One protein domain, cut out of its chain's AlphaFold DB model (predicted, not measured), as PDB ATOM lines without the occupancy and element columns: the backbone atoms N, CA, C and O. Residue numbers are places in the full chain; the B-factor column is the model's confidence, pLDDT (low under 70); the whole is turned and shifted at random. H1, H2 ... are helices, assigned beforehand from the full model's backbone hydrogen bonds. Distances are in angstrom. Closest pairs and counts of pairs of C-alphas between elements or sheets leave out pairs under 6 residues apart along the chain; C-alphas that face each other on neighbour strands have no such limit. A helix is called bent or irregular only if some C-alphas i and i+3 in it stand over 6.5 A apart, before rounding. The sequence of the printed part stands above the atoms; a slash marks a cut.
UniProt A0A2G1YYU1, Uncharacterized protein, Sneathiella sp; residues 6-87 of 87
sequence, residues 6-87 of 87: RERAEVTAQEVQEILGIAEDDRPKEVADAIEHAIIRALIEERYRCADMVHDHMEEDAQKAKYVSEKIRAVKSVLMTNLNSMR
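AT A GLANCE: This is residues 6 to 87 of the 87 residues of an uncharacterized protein of Sneathiella sp (UniProt A0A2G1YYU1). A long helical hairpin, H2 and H3, makes the length of this rod, and the shorter helix H1 packs at a steep tilt on the H2 residues 28 to 39, near the end of the hairpin away from its turn. H1 and H3 are apart, and H2 is the one helix that touches both of the others. The printed part has 82 residues, with three named helices in the order H1, H2, H3 and no named strand; the class is all helix. The whole is only just loose, close to extended, with a radius of gyration of the C-alphas of 17.3 A, and the C-alphas span 56 by 25 by 15 A.

IN THESE COORDINATES: The longest helix, H2, holds residues 28 to 57 and measures 43.4 A from first to last C-alpha, from C-alpha 28 at (54.077, -58.946, -9.203) to C-alpha 57 at (47.680, -17.008, -18.175). H3 holds residues 59 to 85 and measures 38.1 A, ending with C-alpha 85 at (38.623, -51.114, -15.647). H3 is irregular: C-alphas 60 and 63 are 9.0 A apart, and its line is a rough one. It also has a kink of 41 degrees near residue 66. H1 holds residues 6 to 20 and measures 20.8 A, with C-alpha 6 at (50.673, -50.723, -19.039).

HOW THE PARTS SIT: H2 and H3 touch and form a helical hairpin, running opposite ways at a shallow tilt of 11 degrees. Their closest C-alphas are those of Ala 51 and Ser 69, 4.6 A apart, and their centres are 13.0 A apart. H1 touches H2 at a steep tilt of 65 degrees, and the two run opposite ways. Their closest C-alphas are those of Ala 9 and Glu 36, 5.0 A apart, and H2 touches H1 with residues 28 to 39 alone. In H1 and H2 every O i to N i+4 pair is within hydrogen-bond range, and in H3 16 of 23 such pairs are.

THE WHOLE: The two C-alphas farthest apart are those of Asp 25 and Glu 60, at 57.1 A, while the first and last printed C-alphas, of Arg 6 and Arg 87, are 15.0 A apart. The printed part has no cut and ends at residue 87, the chain's last residue. The link from H2 to H3 is tight, with 1 residue between them, and the link from H1 to H2 is short, with 7 residues. The mean pLDDT of the printed part is 71.1, and 37 residues are under 70, among them residues 6 to 10, 19 to 30, 75 to 80 and 82 to 87.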
ATOM      1  N   ARG A   6      50.548 -49.417 -19.680       64.88
ATOM      2  CA  ARG A   6      50.673 -50.723 -19.039       64.88
ATOM      3  C   ARG A   6      52.096 -51.267 -19.145       64.88
ATOM      4  O   ARG A   6      52.705 -51.572 -18.130       64.88
ATOM      5  N   GLU A   7      52.671 -51.271 -20.344       66.81
ATOM      6  CA  GLU A   7      54.057 -51.706 -20.575       66.81
ATOM      7  C   GLU A   7      55.073 -50.863 -19.790       66.81
ATOM      8  O   GLU A   7      56.108 -51.362 -19.356       66.81
ATOM      9  N   ARG A   8      54.806 -49.563 -19.610       67.12
ATOM     10  CA  ARG A   8      55.653 -48.699 -18.775       67.12
ATOM     11  C   ARG A   8      55.504 -49.034 -17.293       67.12
ATOM     12  O   ARG A   8      56.509 -49.043 -16.593       67.12
ATOM     13  N   ALA A   9      54.287 -49.309 -16.833       65.88
ATOM     14  CA  ALA A   9      54.027 -49.695 -15.453       65.88
ATOM     15  C   ALA A   9      54.648 -51.053 -15.103       65.88
ATOM     16  O   ALA A   9      55.236 -51.186 -14.037       65.88
ATOM     17  N   GLU A  10      54.587 -52.026 -16.013       66.00
ATOM     18  CA  GLU A  10      55.215 -53.342 -15.852       66.00
ATOM     19  C   GLU A  10      56.743 -53.236 -15.754       66.00
ATOM     20  O   GLU A  10      57.340 -53.824 -14.857       66.00
ATOM     21  N   VAL A  11      57.375 -52.414 -16.602       72.50
ATOM     22  CA  VAL A  11      58.823 -52.148 -16.516       72.50
ATOM     23  C   VAL A  11      59.187 -51.487 -15.186       72.50
ATOM     24  O   VAL A  11      60.111 -51.929 -14.513       72.50
ATOM     25  N   THR A  12      58.442 -50.461 -14.769       70.62
ATOM     26  CA  THR A  12      58.692 -49.788 -13.487       70.62
ATOM     27  C   THR A  12      58.434 -50.711 -12.289       70.62
ATOM     28  O   THR A  12      59.126 -50.602 -11.284       70.62
ATOM     29  N   ALA A  13      57.485 -51.647 -12.378       68.94
ATOM     30  CA  ALA A  13      57.264 -52.658 -11.343       68.94
ATOM     31  C   ALA A  13      58.472 -53.569 -11.170       68.94
ATOM     32  O   ALA A  13      58.898 -53.803 -10.039       68.94
ATOM     33  N   GLN A  14      59.051 -54.010 -12.284       67.94
ATOM     34  CA  GLN A  14      60.249 -54.835 -12.283       67.94
ATOM     35  C   GLN A  14      61.451 -54.075 -11.695       67.94
ATOM     36  O   GLN A  14      62.117 -54.588 -10.801       67.94
ATOM     37  N   GLU A  15      61.653 -52.808 -12.077       70.19
ATOM     38  CA  GLU A  15      62.696 -51.941 -11.497       70.19
ATOM     39  C   GLU A  15      62.517 -51.737  -9.980       70.19
ATOM     40  O   GLU A  15      63.480 -51.778  -9.217       70.19
ATOM     41  N   VAL A  16      61.280 -51.530  -9.512       70.25
ATOM     42  CA  VAL A  16      60.983 -51.362  -8.080       70.25
ATOM     43  C   VAL A  16      61.254 -52.652  -7.302       70.25
ATOM     44  O   VAL A  16      61.817 -52.589  -6.209       70.25
ATOM     45  N   GLN A  17      60.888 -53.813  -7.850       69.56
ATOM     46  CA  GLN A  17      61.176 -55.112  -7.234       69.56
ATOM     47  C   GLN A  17      62.682 -55.372  -7.130       69.56
ATOM     48  O   GLN A  17      63.150 -55.789  -6.069       69.56
ATOM     49  N   GLU A  18      63.443 -55.040  -8.178       71.31
ATOM     50  CA  GLU A  18      64.908 -55.116  -8.179       71.31
ATOM     51  C   GLU A  18      65.534 -54.204  -7.111       71.31
ATOM     52  O   GLU A  18      66.390 -54.652  -6.348       71.31
ATOM     53  N   ILE A  19      65.083 -52.947  -7.000       68.62
ATOM     54  CA  ILE A  19      65.586 -51.985  -5.999       68.62
ATOM     55  C   ILE A  19      65.286 -52.450  -4.570       68.62
ATOM     56  O   ILE A  19      66.125 -52.305  -3.679       68.62
ATOM     57  N   LEU A  20      64.081 -52.973  -4.337       67.31
ATOM     58  CA  LEU A  20      63.636 -53.398  -3.011       67.31
ATOM     59  C   LEU A  20      64.138 -54.802  -2.629       67.31
ATOM     60  O   LEU A  20      63.969 -55.203  -1.478       67.31
ATOM     61  N   GLY A  21      64.761 -55.538  -3.558       64.12
ATOM     62  CA  GLY A  21      65.263 -56.895  -3.328       64.12
ATOM     63  C   GLY A  21      64.157 -57.917  -3.042       64.12
ATOM     64  O   GLY A  21      64.393 -58.886  -2.321       64.12
ATOM     65  N   ILE A  22      62.948 -57.679  -3.560       67.75
ATOM     66  CA  ILE A  22      61.774 -58.535  -3.348       67.75
ATOM     67  C   ILE A  22      61.741 -59.581  -4.470       67.75
ATOM     68  O   ILE A  22      61.867 -59.233  -5.641       67.75
ATOM     69  N   ALA A  23      61.586 -60.861  -4.125       62.97
ATOM     70  CA  ALA A  23      61.492 -61.936  -5.112       62.97
ATOM     71  C   ALA A  23      60.181 -61.847  -5.923       62.97
ATOM     72  O   ALA A  23      59.144 -61.455  -5.388       62.97
ATOM     73  N   GLU A  24      60.211 -62.274  -7.193       61.19
ATOM     74  CA  GLU A  24      59.063 -62.251  -8.126       61.19
ATOM     75  C   GLU A  24      57.811 -63.014  -7.633       61.19
ATOM     76  O   GLU A  24      56.738 -62.840  -8.204       61.19
ATOM     77  N   ASP A  25      57.907 -63.817  -6.566       62.62
ATOM     78  CA  ASP A  25      56.781 -64.569  -5.985       62.62
ATOM     79  C   ASP A  25      55.808 -63.702  -5.151       62.62
ATOM     80  O   ASP A  25      54.671 -64.108  -4.903       62.62
ATOM     81  N   ASP A  26      56.190 -62.481  -4.761       60.78
ATOM     82  CA  ASP A  26      55.414 -61.628  -3.843       60.78
ATOM     83  C   ASP A  26      54.384 -60.716  -4.545       60.78
ATOM     84  O   ASP A  26      54.231 -59.535  -4.242       60.78
ATOM     85  N   ARG A  27      53.576 -61.291  -5.445       65.38
ATOM     86  CA  ARG A  27      52.434 -60.620  -6.118       65.38
ATOM     87  C   ARG A  27      52.840 -59.529  -7.132       65.38
ATOM     88  O   ARG A  27      52.395 -58.381  -7.044       65.38
ATOM     89  N   PRO A  28      53.586 -59.888  -8.189       68.25
ATOM     90  CA  PRO A  28      54.077 -58.946  -9.203       68.25
ATOM     91  C   PRO A  28      52.959 -58.170  -9.912       68.25
ATOM     92  O   PRO A  28      53.133 -57.011 -10.286       68.25
ATOM     93  N   LYS A  29      51.769 -58.769 -10.026       69.94
ATOM     94  CA  LYS A  29      50.587 -58.107 -10.580       69.94
ATOM     95  C   LYS A  29      50.087 -56.948  -9.709       69.94
ATOM     96  O   LYS A  29      49.775 -55.898 -10.250       69.94
ATOM     97  N   GLU A  30      50.045 -57.108  -8.385       69.25
ATOM     98  CA  GLU A  30      49.572 -56.049  -7.476       69.25
ATOM     99  C   GLU A  30      50.519 -54.844  -7.488       69.25
ATOM    100  O   GLU A  30      50.066 -53.701  -7.454       69.25
ATOM    101  N   VAL A  31      51.827 -55.092  -7.606       72.81
ATOM    102  CA  VAL A  31      52.843 -54.038  -7.737       72.81
ATOM    103  C   VAL A  31      52.684 -53.290  -9.062       72.81
ATOM    104  O   VAL A  31      52.635 -52.059  -9.066       72.81
ATOM    105  N   ALA A  32      52.532 -54.010 -10.177       70.44
ATOM    106  CA  ALA A  32      52.285 -53.401 -11.484       70.44
ATOM    107  C   ALA A  32      50.976 -52.599 -11.516       70.44
ATOM    108  O   ALA A  32      50.962 -51.474 -12.014       70.44
ATOM    109  N   ASP A  33      49.901 -53.127 -10.926       69.50
ATOM    110  CA  ASP A  33      48.605 -52.450 -10.851       69.50
ATOM    111  C   ASP A  33      48.684 -51.186  -9.972       69.50
ATOM    112  O   ASP A  33      48.157 -50.138 -10.348       69.50
ATOM    113  N   ALA A  34      49.395 -51.233  -8.838       72.81
ATOM    114  CA  ALA A  34      49.614 -50.069  -7.976       72.81
ATOM    115  C   ALA A  34      50.428 -48.969  -8.678       72.81
ATOM    116  O   ALA A  34      50.106 -47.782  -8.563       72.81
ATOM    117  N   ILE A  35      51.454 -49.354  -9.439       74.50
ATOM    118  CA  ILE A  35      52.286 -48.428 -10.213       74.50
ATOM    119  C   ILE A  35      51.490 -47.815 -11.361       74.50
ATOM    120  O   ILE A  35      51.514 -46.597 -11.537       74.50
ATOM    121  N   GLU A  36      50.737 -48.620 -12.109       71.38
ATOM    122  CA  GLU A  36      49.865 -48.120 -13.172       71.38
ATOM    123  C   GLU A  36      48.828 -47.139 -12.609       71.38
ATOM    124  O   GLU A  36      48.648 -46.043 -13.149       71.38
ATOM    125  N   HIS A  37      48.220 -47.462 -11.464       73.56
ATOM    126  CA  HIS A  37      47.277 -46.578 -10.784       73.56
ATOM    127  C   HIS A  37      47.926 -45.251 -10.359       73.56
ATOM    128  O   HIS A  37      47.350 -44.179 -10.576       73.56
ATOM    129  N   ALA A  38      49.134 -45.296  -9.791       73.19
ATOM    130  CA  ALA A  38      49.884 -44.108  -9.388       73.19
ATOM    131  C   ALA A  38      50.252 -43.221 -10.589       73.19
ATOM    132  O   ALA A  38      50.067 -42.004 -10.532       73.19
ATOM    133  N   ILE A  39      50.702 -43.822 -11.698       76.75
ATOM    134  CA  ILE A  39      51.029 -43.110 -12.941       76.75
ATOM    135  C   ILE A  39      49.783 -42.431 -13.513       76.75
ATOM    136  O   ILE A  39      49.827 -41.243 -13.840       76.75
ATOM    137  N   ILE A  40      48.663 -43.152 -13.626       76.00
ATOM    138  CA  ILE A  40      47.423 -42.583 -14.165       76.00
ATOM    139  C   ILE A  40      46.948 -41.421 -13.287       76.00
ATOM    140  O   ILE A  40      46.575 -40.370 -13.813       76.00
ATOM    141  N   ARG A  41      47.003 -41.568 -11.958       73.75
ATOM    142  CA  ARG A  41      46.616 -40.503 -11.030       73.75
ATOM    143  C   ARG A  41      47.495 -39.260 -11.185       73.75
ATOM    144  O   ARG A  41      46.952 -38.166 -11.326       73.75
ATOM    145  N   ALA A  42      48.817 -39.424 -11.228       72.12
ATOM    146  CA  ALA A  42      49.747 -38.308 -11.406       72.12
ATOM    147  C   ALA A  42      49.517 -37.583 -12.743       72.12
ATOM    148  O   ALA A  42      49.510 -36.355 -12.796       72.12
ATOM    149  N   LEU A  43      49.249 -38.330 -13.821       76.38
ATOM    150  CA  LEU A  43      48.912 -37.753 -15.123       76.38
ATOM    151  C   LEU A  43      47.598 -36.967 -15.090       76.38
ATOM    152  O   LEU A  43      47.504 -35.921 -15.727       76.38
ATOM    153  N   ILE A  44      46.583 -37.442 -14.366       76.38
ATOM    154  CA  ILE A  44      45.325 -36.705 -14.196       76.38
ATOM    155  C   ILE A  44      45.572 -35.393 -13.441       76.38
ATOM    156  O   ILE A  44      45.108 -34.346 -13.890       76.38
ATOM    157  N   GLU A  45      46.301 -35.439 -12.325       74.31
ATOM    158  CA  GLU A  45      46.614 -34.260 -11.508       74.31
ATOM    159  C   GLU A  45      47.414 -33.215 -12.305       74.31
ATOM    160  O   GLU A  45      47.061 -32.036 -12.304       74.31
ATOM    161  N   GLU A  46      48.416 -33.645 -13.072       73.56
ATOM    162  CA  GLU A  46      49.204 -32.742 -13.915       73.56
ATOM    163  C   GLU A  46      48.369 -32.126 -15.045       73.56
ATOM    164  O   GLU A  46      48.491 -30.941 -15.347       73.56
ATOM    165  N   ARG A  47      47.439 -32.887 -15.639       75.19
ATOM    166  CA  ARG A  47      46.514 -32.351 -16.653       75.19
ATOM    167  C   ARG A  47      45.595 -31.276 -16.081       75.19
ATOM    168  O   ARG A  47      45.307 -30.317 -16.794       75.19
ATOM    169  N   TYR A  48      45.156 -31.405 -14.828       75.75
ATOM    170  CA  TYR A  48      44.421 -30.330 -14.161       75.75
ATOM    171  C   TYR A  48      45.293 -29.094 -13.970       75.75
ATOM    172  O   TYR A  48      44.880 -28.023 -14.397       75.75
ATOM    173  N   ARG A  49      46.526 -29.245 -13.471       73.38
ATOM    174  CA  ARG A  49      47.459 -28.114 -13.330       73.38
ATOM    175  C   ARG A  49      47.722 -27.402 -14.654       73.38
ATOM    176  O   ARG A  49      47.689 -26.179 -14.697       73.38
ATOM    177  N   CYS A  50      47.921 -28.143 -15.747       76.69
ATOM    178  CA  CYS A  50      48.062 -27.546 -17.077       76.69
ATOM    179  C   CYS A  50      46.797 -26.784 -17.507       76.69
ATOM    180  O   CYS A  50      46.901 -25.717 -18.103       76.69
ATOM    181  N   ALA A  51      45.609 -27.334 -17.241       74.88
ATOM    182  CA  ALA A  51      44.346 -26.680 -17.573       74.88
ATOM    183  C   ALA A  51      44.130 -25.398 -16.751       74.88
ATOM    184  O   ALA A  51      43.660 -24.400 -17.296       74.88
ATOM    185  N   ASP A  52      44.509 -25.420 -15.474       76.88
ATOM    186  CA  ASP A  52      44.411 -24.278 -14.568       76.88
ATOM    187  C   ASP A  52      45.419 -23.187 -14.965       76.88
ATOM    188  O   ASP A  52      45.029 -22.042 -15.159       76.88
ATOM    189  N   MET A  53      46.671 -23.550 -15.276       76.19
ATOM    190  CA  MET A  53      47.665 -22.612 -15.821       76.19
ATOM    191  C   MET A  53      47.192 -21.908 -17.098       76.19
ATOM    192  O   MET A  53      47.435 -20.715 -17.276       76.19
ATOM    193  N   VAL A  54      46.537 -22.640 -18.004       76.19
ATOM    194  CA  VAL A  54      45.981 -22.065 -19.238       76.19
ATOM    195  C   VAL A  54      44.887 -21.049 -18.920       76.19
ATOM    196  O   VAL A  54      44.819 -20.017 -19.581       76.19
ATOM    197  N   HIS A  55      44.050 -21.309 -17.915       69.75
ATOM    198  CA  HIS A  55      43.067 -20.331 -17.454       69.75
ATOM    199  C   HIS A  55      43.726 -19.099 -16.831       69.75
ATOM    200  O   HIS A  55      43.314 -17.987 -17.150       69.75
ATOM    201  N   ASP A  56      44.760 -19.294 -16.016       74.75
ATOM    202  CA  ASP A  56      45.422 -18.218 -15.275       74.75
ATOM    203  C   ASP A  56      46.252 -17.281 -16.172       74.75
ATOM    204  O   ASP A  56      46.494 -16.139 -15.803       74.75
ATOM    205  N   HIS A  57      46.727 -17.753 -17.332       70.81
ATOM    206  CA  HIS A  57      47.680 -17.008 -18.175       70.81
ATOM    207  C   HIS A  57      47.125 -16.598 -19.553       70.81
ATOM    208  O   HIS A  57      47.846 -15.984 -20.338       70.81
ATOM    209  N   MET A  58      45.866 -16.919 -19.878       65.81
ATOM    210  CA  MET A  58      45.233 -16.561 -21.161       65.81
ATOM    211  C   MET A  58      44.045 -15.599 -20.996       65.81
ATOM    212  O   MET A  58      43.004 -15.775 -21.633       65.81
ATOM    213  N   GLU A  59      44.199 -14.564 -20.163       62.94
ATOM    214  CA  GLU A  59      43.151 -13.562 -19.895       62.94
ATOM    215  C   GLU A  59      42.659 -12.827 -21.160       62.94
ATOM    216  O   GLU A  59      41.474 -12.515 -21.266       62.94
ATOM    217  N   GLU A  60      43.528 -12.610 -22.157       66.81
ATOM    218  CA  GLU A  60      43.183 -11.907 -23.407       66.81
ATOM    219  C   GLU A  60      42.318 -12.734 -24.380       66.81
ATOM    220  O   GLU A  60      41.680 -12.170 -25.267       66.81
ATOM    221  N   ASP A  61      42.259 -14.063 -24.222       75.75
ATOM    222  CA  ASP A  61      41.508 -14.960 -25.114       75.75
ATOM    223  C   ASP A  61      40.821 -16.081 -24.316       75.75
ATOM    224  O   ASP A  61      41.095 -17.279 -24.454       75.75
ATOM    225  N   ALA A  62      39.902 -15.670 -23.439       72.88
ATOM    226  CA  ALA A  62      39.173 -16.547 -22.522       72.88
ATOM    227  C   ALA A  62      38.417 -17.694 -23.229       72.88
ATOM    228  O   ALA A  62      38.259 -18.784 -22.668       72.88
ATOM    229  N   GLN A  63      37.961 -17.482 -24.470       78.94
ATOM    230  CA  GLN A  63      37.304 -18.522 -25.271       78.94
ATOM    231  C   GLN A  63      38.291 -19.616 -25.688       78.94
ATOM    232  O   GLN A  63      37.988 -20.806 -25.557       78.94
ATOM    233  N   LYS A  64      39.489 -19.229 -26.135       79.44
ATOM    234  CA  LYS A  64      40.559 -20.167 -26.476       79.44
ATOM    235  C   LYS A  64      41.106 -20.879 -25.241       79.44
ATOM    236  O   LYS A  64      41.309 -22.091 -25.298       79.44
ATOM    237  N   ALA A  65      41.250 -20.175 -24.118       75.06
ATOM    238  CA  ALA A  65      41.642 -20.759 -22.834       75.06
ATOM    239  C   ALA A  65      40.676 -21.877 -22.406       75.06
ATOM    240  O   ALA A  65      41.090 -23.003 -22.116       75.06
ATOM    241  N   LYS A  66      39.364 -21.599 -22.466       78.88
ATOM    242  CA  LYS A  66      38.312 -22.577 -22.166       78.88
ATOM    243  C   LYS A  66      38.361 -23.781 -23.108       78.88
ATOM    244  O   LYS A  66      38.329 -24.916 -22.639       78.88
ATOM    245  N   TYR A  67      38.495 -23.551 -24.413       82.56
ATOM    246  CA  TYR A  67      38.589 -24.629 -25.401       82.56
ATOM    247  C   TYR A  67      39.799 -25.543 -25.155       82.56
ATOM    248  O   TYR A  67      39.673 -26.769 -25.162       82.56
ATOM    249  N   VAL A  68      40.976 -24.964 -24.905       81.12
ATOM    250  CA  VAL A  68      42.208 -25.723 -24.638       81.12
ATOM    251  C   VAL A  68      42.085 -26.515 -23.333       81.12
ATOM    252  O   VAL A  68      42.387 -27.709 -23.315       81.12
ATOM    253  N   SER A  69      41.567 -25.901 -22.269       75.25
ATOM    254  CA  SER A  69      41.283 -26.561 -20.988       75.25
ATOM    255  C   SER A  69      40.323 -27.749 -21.145       75.25
ATOM    256  O   SER A  69      40.598 -28.851 -20.663       75.25
ATOM    257  N   GLU A  70      39.236 -27.587 -21.903       81.38
ATOM    258  CA  GLU A  70      38.290 -28.666 -22.215       81.38
ATOM    259  C   GLU A  70      38.943 -29.808 -23.005       81.38
ATOM    260  O   GLU A  70      38.690 -30.978 -22.714       81.38
ATOM    261  N   LYS A  71      39.836 -29.506 -23.955       81.38
ATOM    262  CA  LYS A  71      40.595 -30.530 -24.692       81.38
ATOM    263  C   LYS A  71      41.583 -31.281 -23.803       81.38
ATOM    264  O   LYS A  71      41.667 -32.505 -23.903       81.38
ATOM    265  N   ILE A  72      42.281 -30.586 -22.907       78.75
ATOM    266  CA  ILE A  72      43.180 -31.202 -21.921       78.75
ATOM    267  C   ILE A  72      42.383 -32.119 -20.984       78.75
ATOM    268  O   ILE A  72      42.792 -33.254 -20.725       78.75
ATOM    269  N   ARG A  73      41.201 -31.673 -20.545       74.19
ATOM    270  CA  ARG A  73      40.281 -32.466 -19.721       74.19
ATOM    271  C   ARG A  73      39.631 -33.616 -20.488       74.19
ATOM    272  O   ARG A  73      39.320 -34.616 -19.862       74.19
ATOM    273  N   ALA A  74      39.451 -33.553 -21.804       74.75
ATOM    274  CA  ALA A  74      38.875 -34.662 -22.576       74.75
ATOM    275  C   ALA A  74      39.787 -35.905 -22.594       74.75
ATOM    276  O   ALA A  74      39.294 -37.030 -22.529       74.75
ATOM    277  N   VAL A  75      41.115 -35.722 -22.570       69.81
ATOM    278  CA  VAL A  75      42.094 -36.828 -22.458       69.81
ATOM    279  C   VAL A  75      41.917 -37.620 -21.146       69.81
ATOM    280  O   VAL A  75      42.247 -38.804 -21.080       69.81
ATOM    281  N   LYS A  76      41.301 -37.010 -20.122       68.25
ATOM    282  CA  LYS A  76      40.912 -37.660 -18.861       68.25
ATOM    283  C   LYS A  76      39.954 -38.830 -19.065       68.25
ATOM    284  O   LYS A  76      40.029 -39.763 -18.279       68.25
ATOM    285  N   SER A  77      39.040 -38.797 -20.045       67.50
ATOM    286  CA  SER A  77      38.020 -39.854 -20.151       67.50
ATOM    287  C   SER A  77      38.671 -41.209 -20.418       67.50
ATOM    288  O   SER A  77      38.321 -42.180 -19.766       67.50
ATOM    289  N   VAL A  78      39.682 -41.244 -21.288       69.69
ATOM    290  CA  VAL A  78      40.448 -42.456 -21.613       69.69
ATOM    291  C   VAL A  78      41.217 -42.960 -20.389       69.69
ATOM    292  O   VAL A  78      41.165 -44.143 -20.070       69.69
ATOM    293  N   LEU A  79      41.872 -42.057 -19.653       67.00
ATOM    294  CA  LEU A  79      42.618 -42.401 -18.437       67.00
ATOM    295  C   LEU A  79      41.703 -42.895 -17.304       67.00
ATOM    296  O   LEU A  79      42.025 -43.872 -16.636       67.00
ATOM    297  N   MET A  80      40.545 -42.261 -17.115       68.19
ATOM    298  CA  MET A  80      39.525 -42.679 -16.147       68.19
ATOM    299  C   MET A  80      38.880 -44.009 -16.528       68.19
ATOM    300  O   MET A  80      38.597 -44.811 -15.646       68.19
ATOM    301  N   THR A  81      38.642 -44.259 -17.818       72.69
ATOM    302  CA  THR A  81      38.147 -45.552 -18.300       72.69
ATOM    303  C   THR A  81      39.143 -46.661 -17.977       72.69
ATOM    304  O   THR A  81      38.729 -47.661 -17.399       72.69
ATOM    305  N   ASN A  82      40.439 -46.451 -18.236       64.62
ATOM    306  CA  ASN A  82      41.483 -47.417 -17.876       64.62
ATOM    307  C   ASN A  82      41.534 -47.659 -16.358       64.62
ATOM    308  O   ASN A  82      41.553 -48.802 -15.911       64.62
ATOM    309  N   LEU A  83      41.467 -46.596 -15.555       65.69
ATOM    310  CA  LEU A  83      41.509 -46.701 -14.095       65.69
ATOM    311  C   LEU A  83      40.265 -47.397 -13.515       65.69
ATOM    312  O   LEU A  83      40.371 -48.167 -12.565       65.69
ATOM    313  N   ASN A  84      39.090 -47.169 -14.105       67.62
ATOM    314  CA  ASN A  84      37.853 -47.849 -13.719       67.62
ATOM    315  C   ASN A  84      37.829 -49.323 -14.141       67.62
ATOM    316  O   ASN A  84      37.206 -50.114 -13.446       67.62
ATOM    317  N   SER A  85      38.491 -49.705 -15.240       67.75
ATOM    318  CA  SER A  85      38.623 -51.114 -15.647       67.75
ATOM    319  C   SER A  85      39.616 -51.919 -14.800       67.75
ATOM    320  O   SER A  85      39.669 -53.136 -14.931       67.75
ATOM    321  N   MET A  86      40.401 -51.244 -13.952       64.81
ATOM    322  CA  MET A  86      41.320 -51.864 -12.990       64.81
ATOM    323  C   MET A  86      40.698 -52.071 -11.595       64.81
ATOM    324  O   MET A  86      41.373 -52.590 -10.709       64.81
ATOM    325  N   ARG A  87      39.451 -51.628 -11.375       55.81
ATOM    326  CA  ARG A  87      38.666 -51.935 -10.167       55.81
ATOM    327  C   ARG A  87      37.943 -53.265 -10.320       55.81
ATOM    328  O   ARG A  87      37.827 -53.959  -9.289       55.81
TER     329      ARG A  87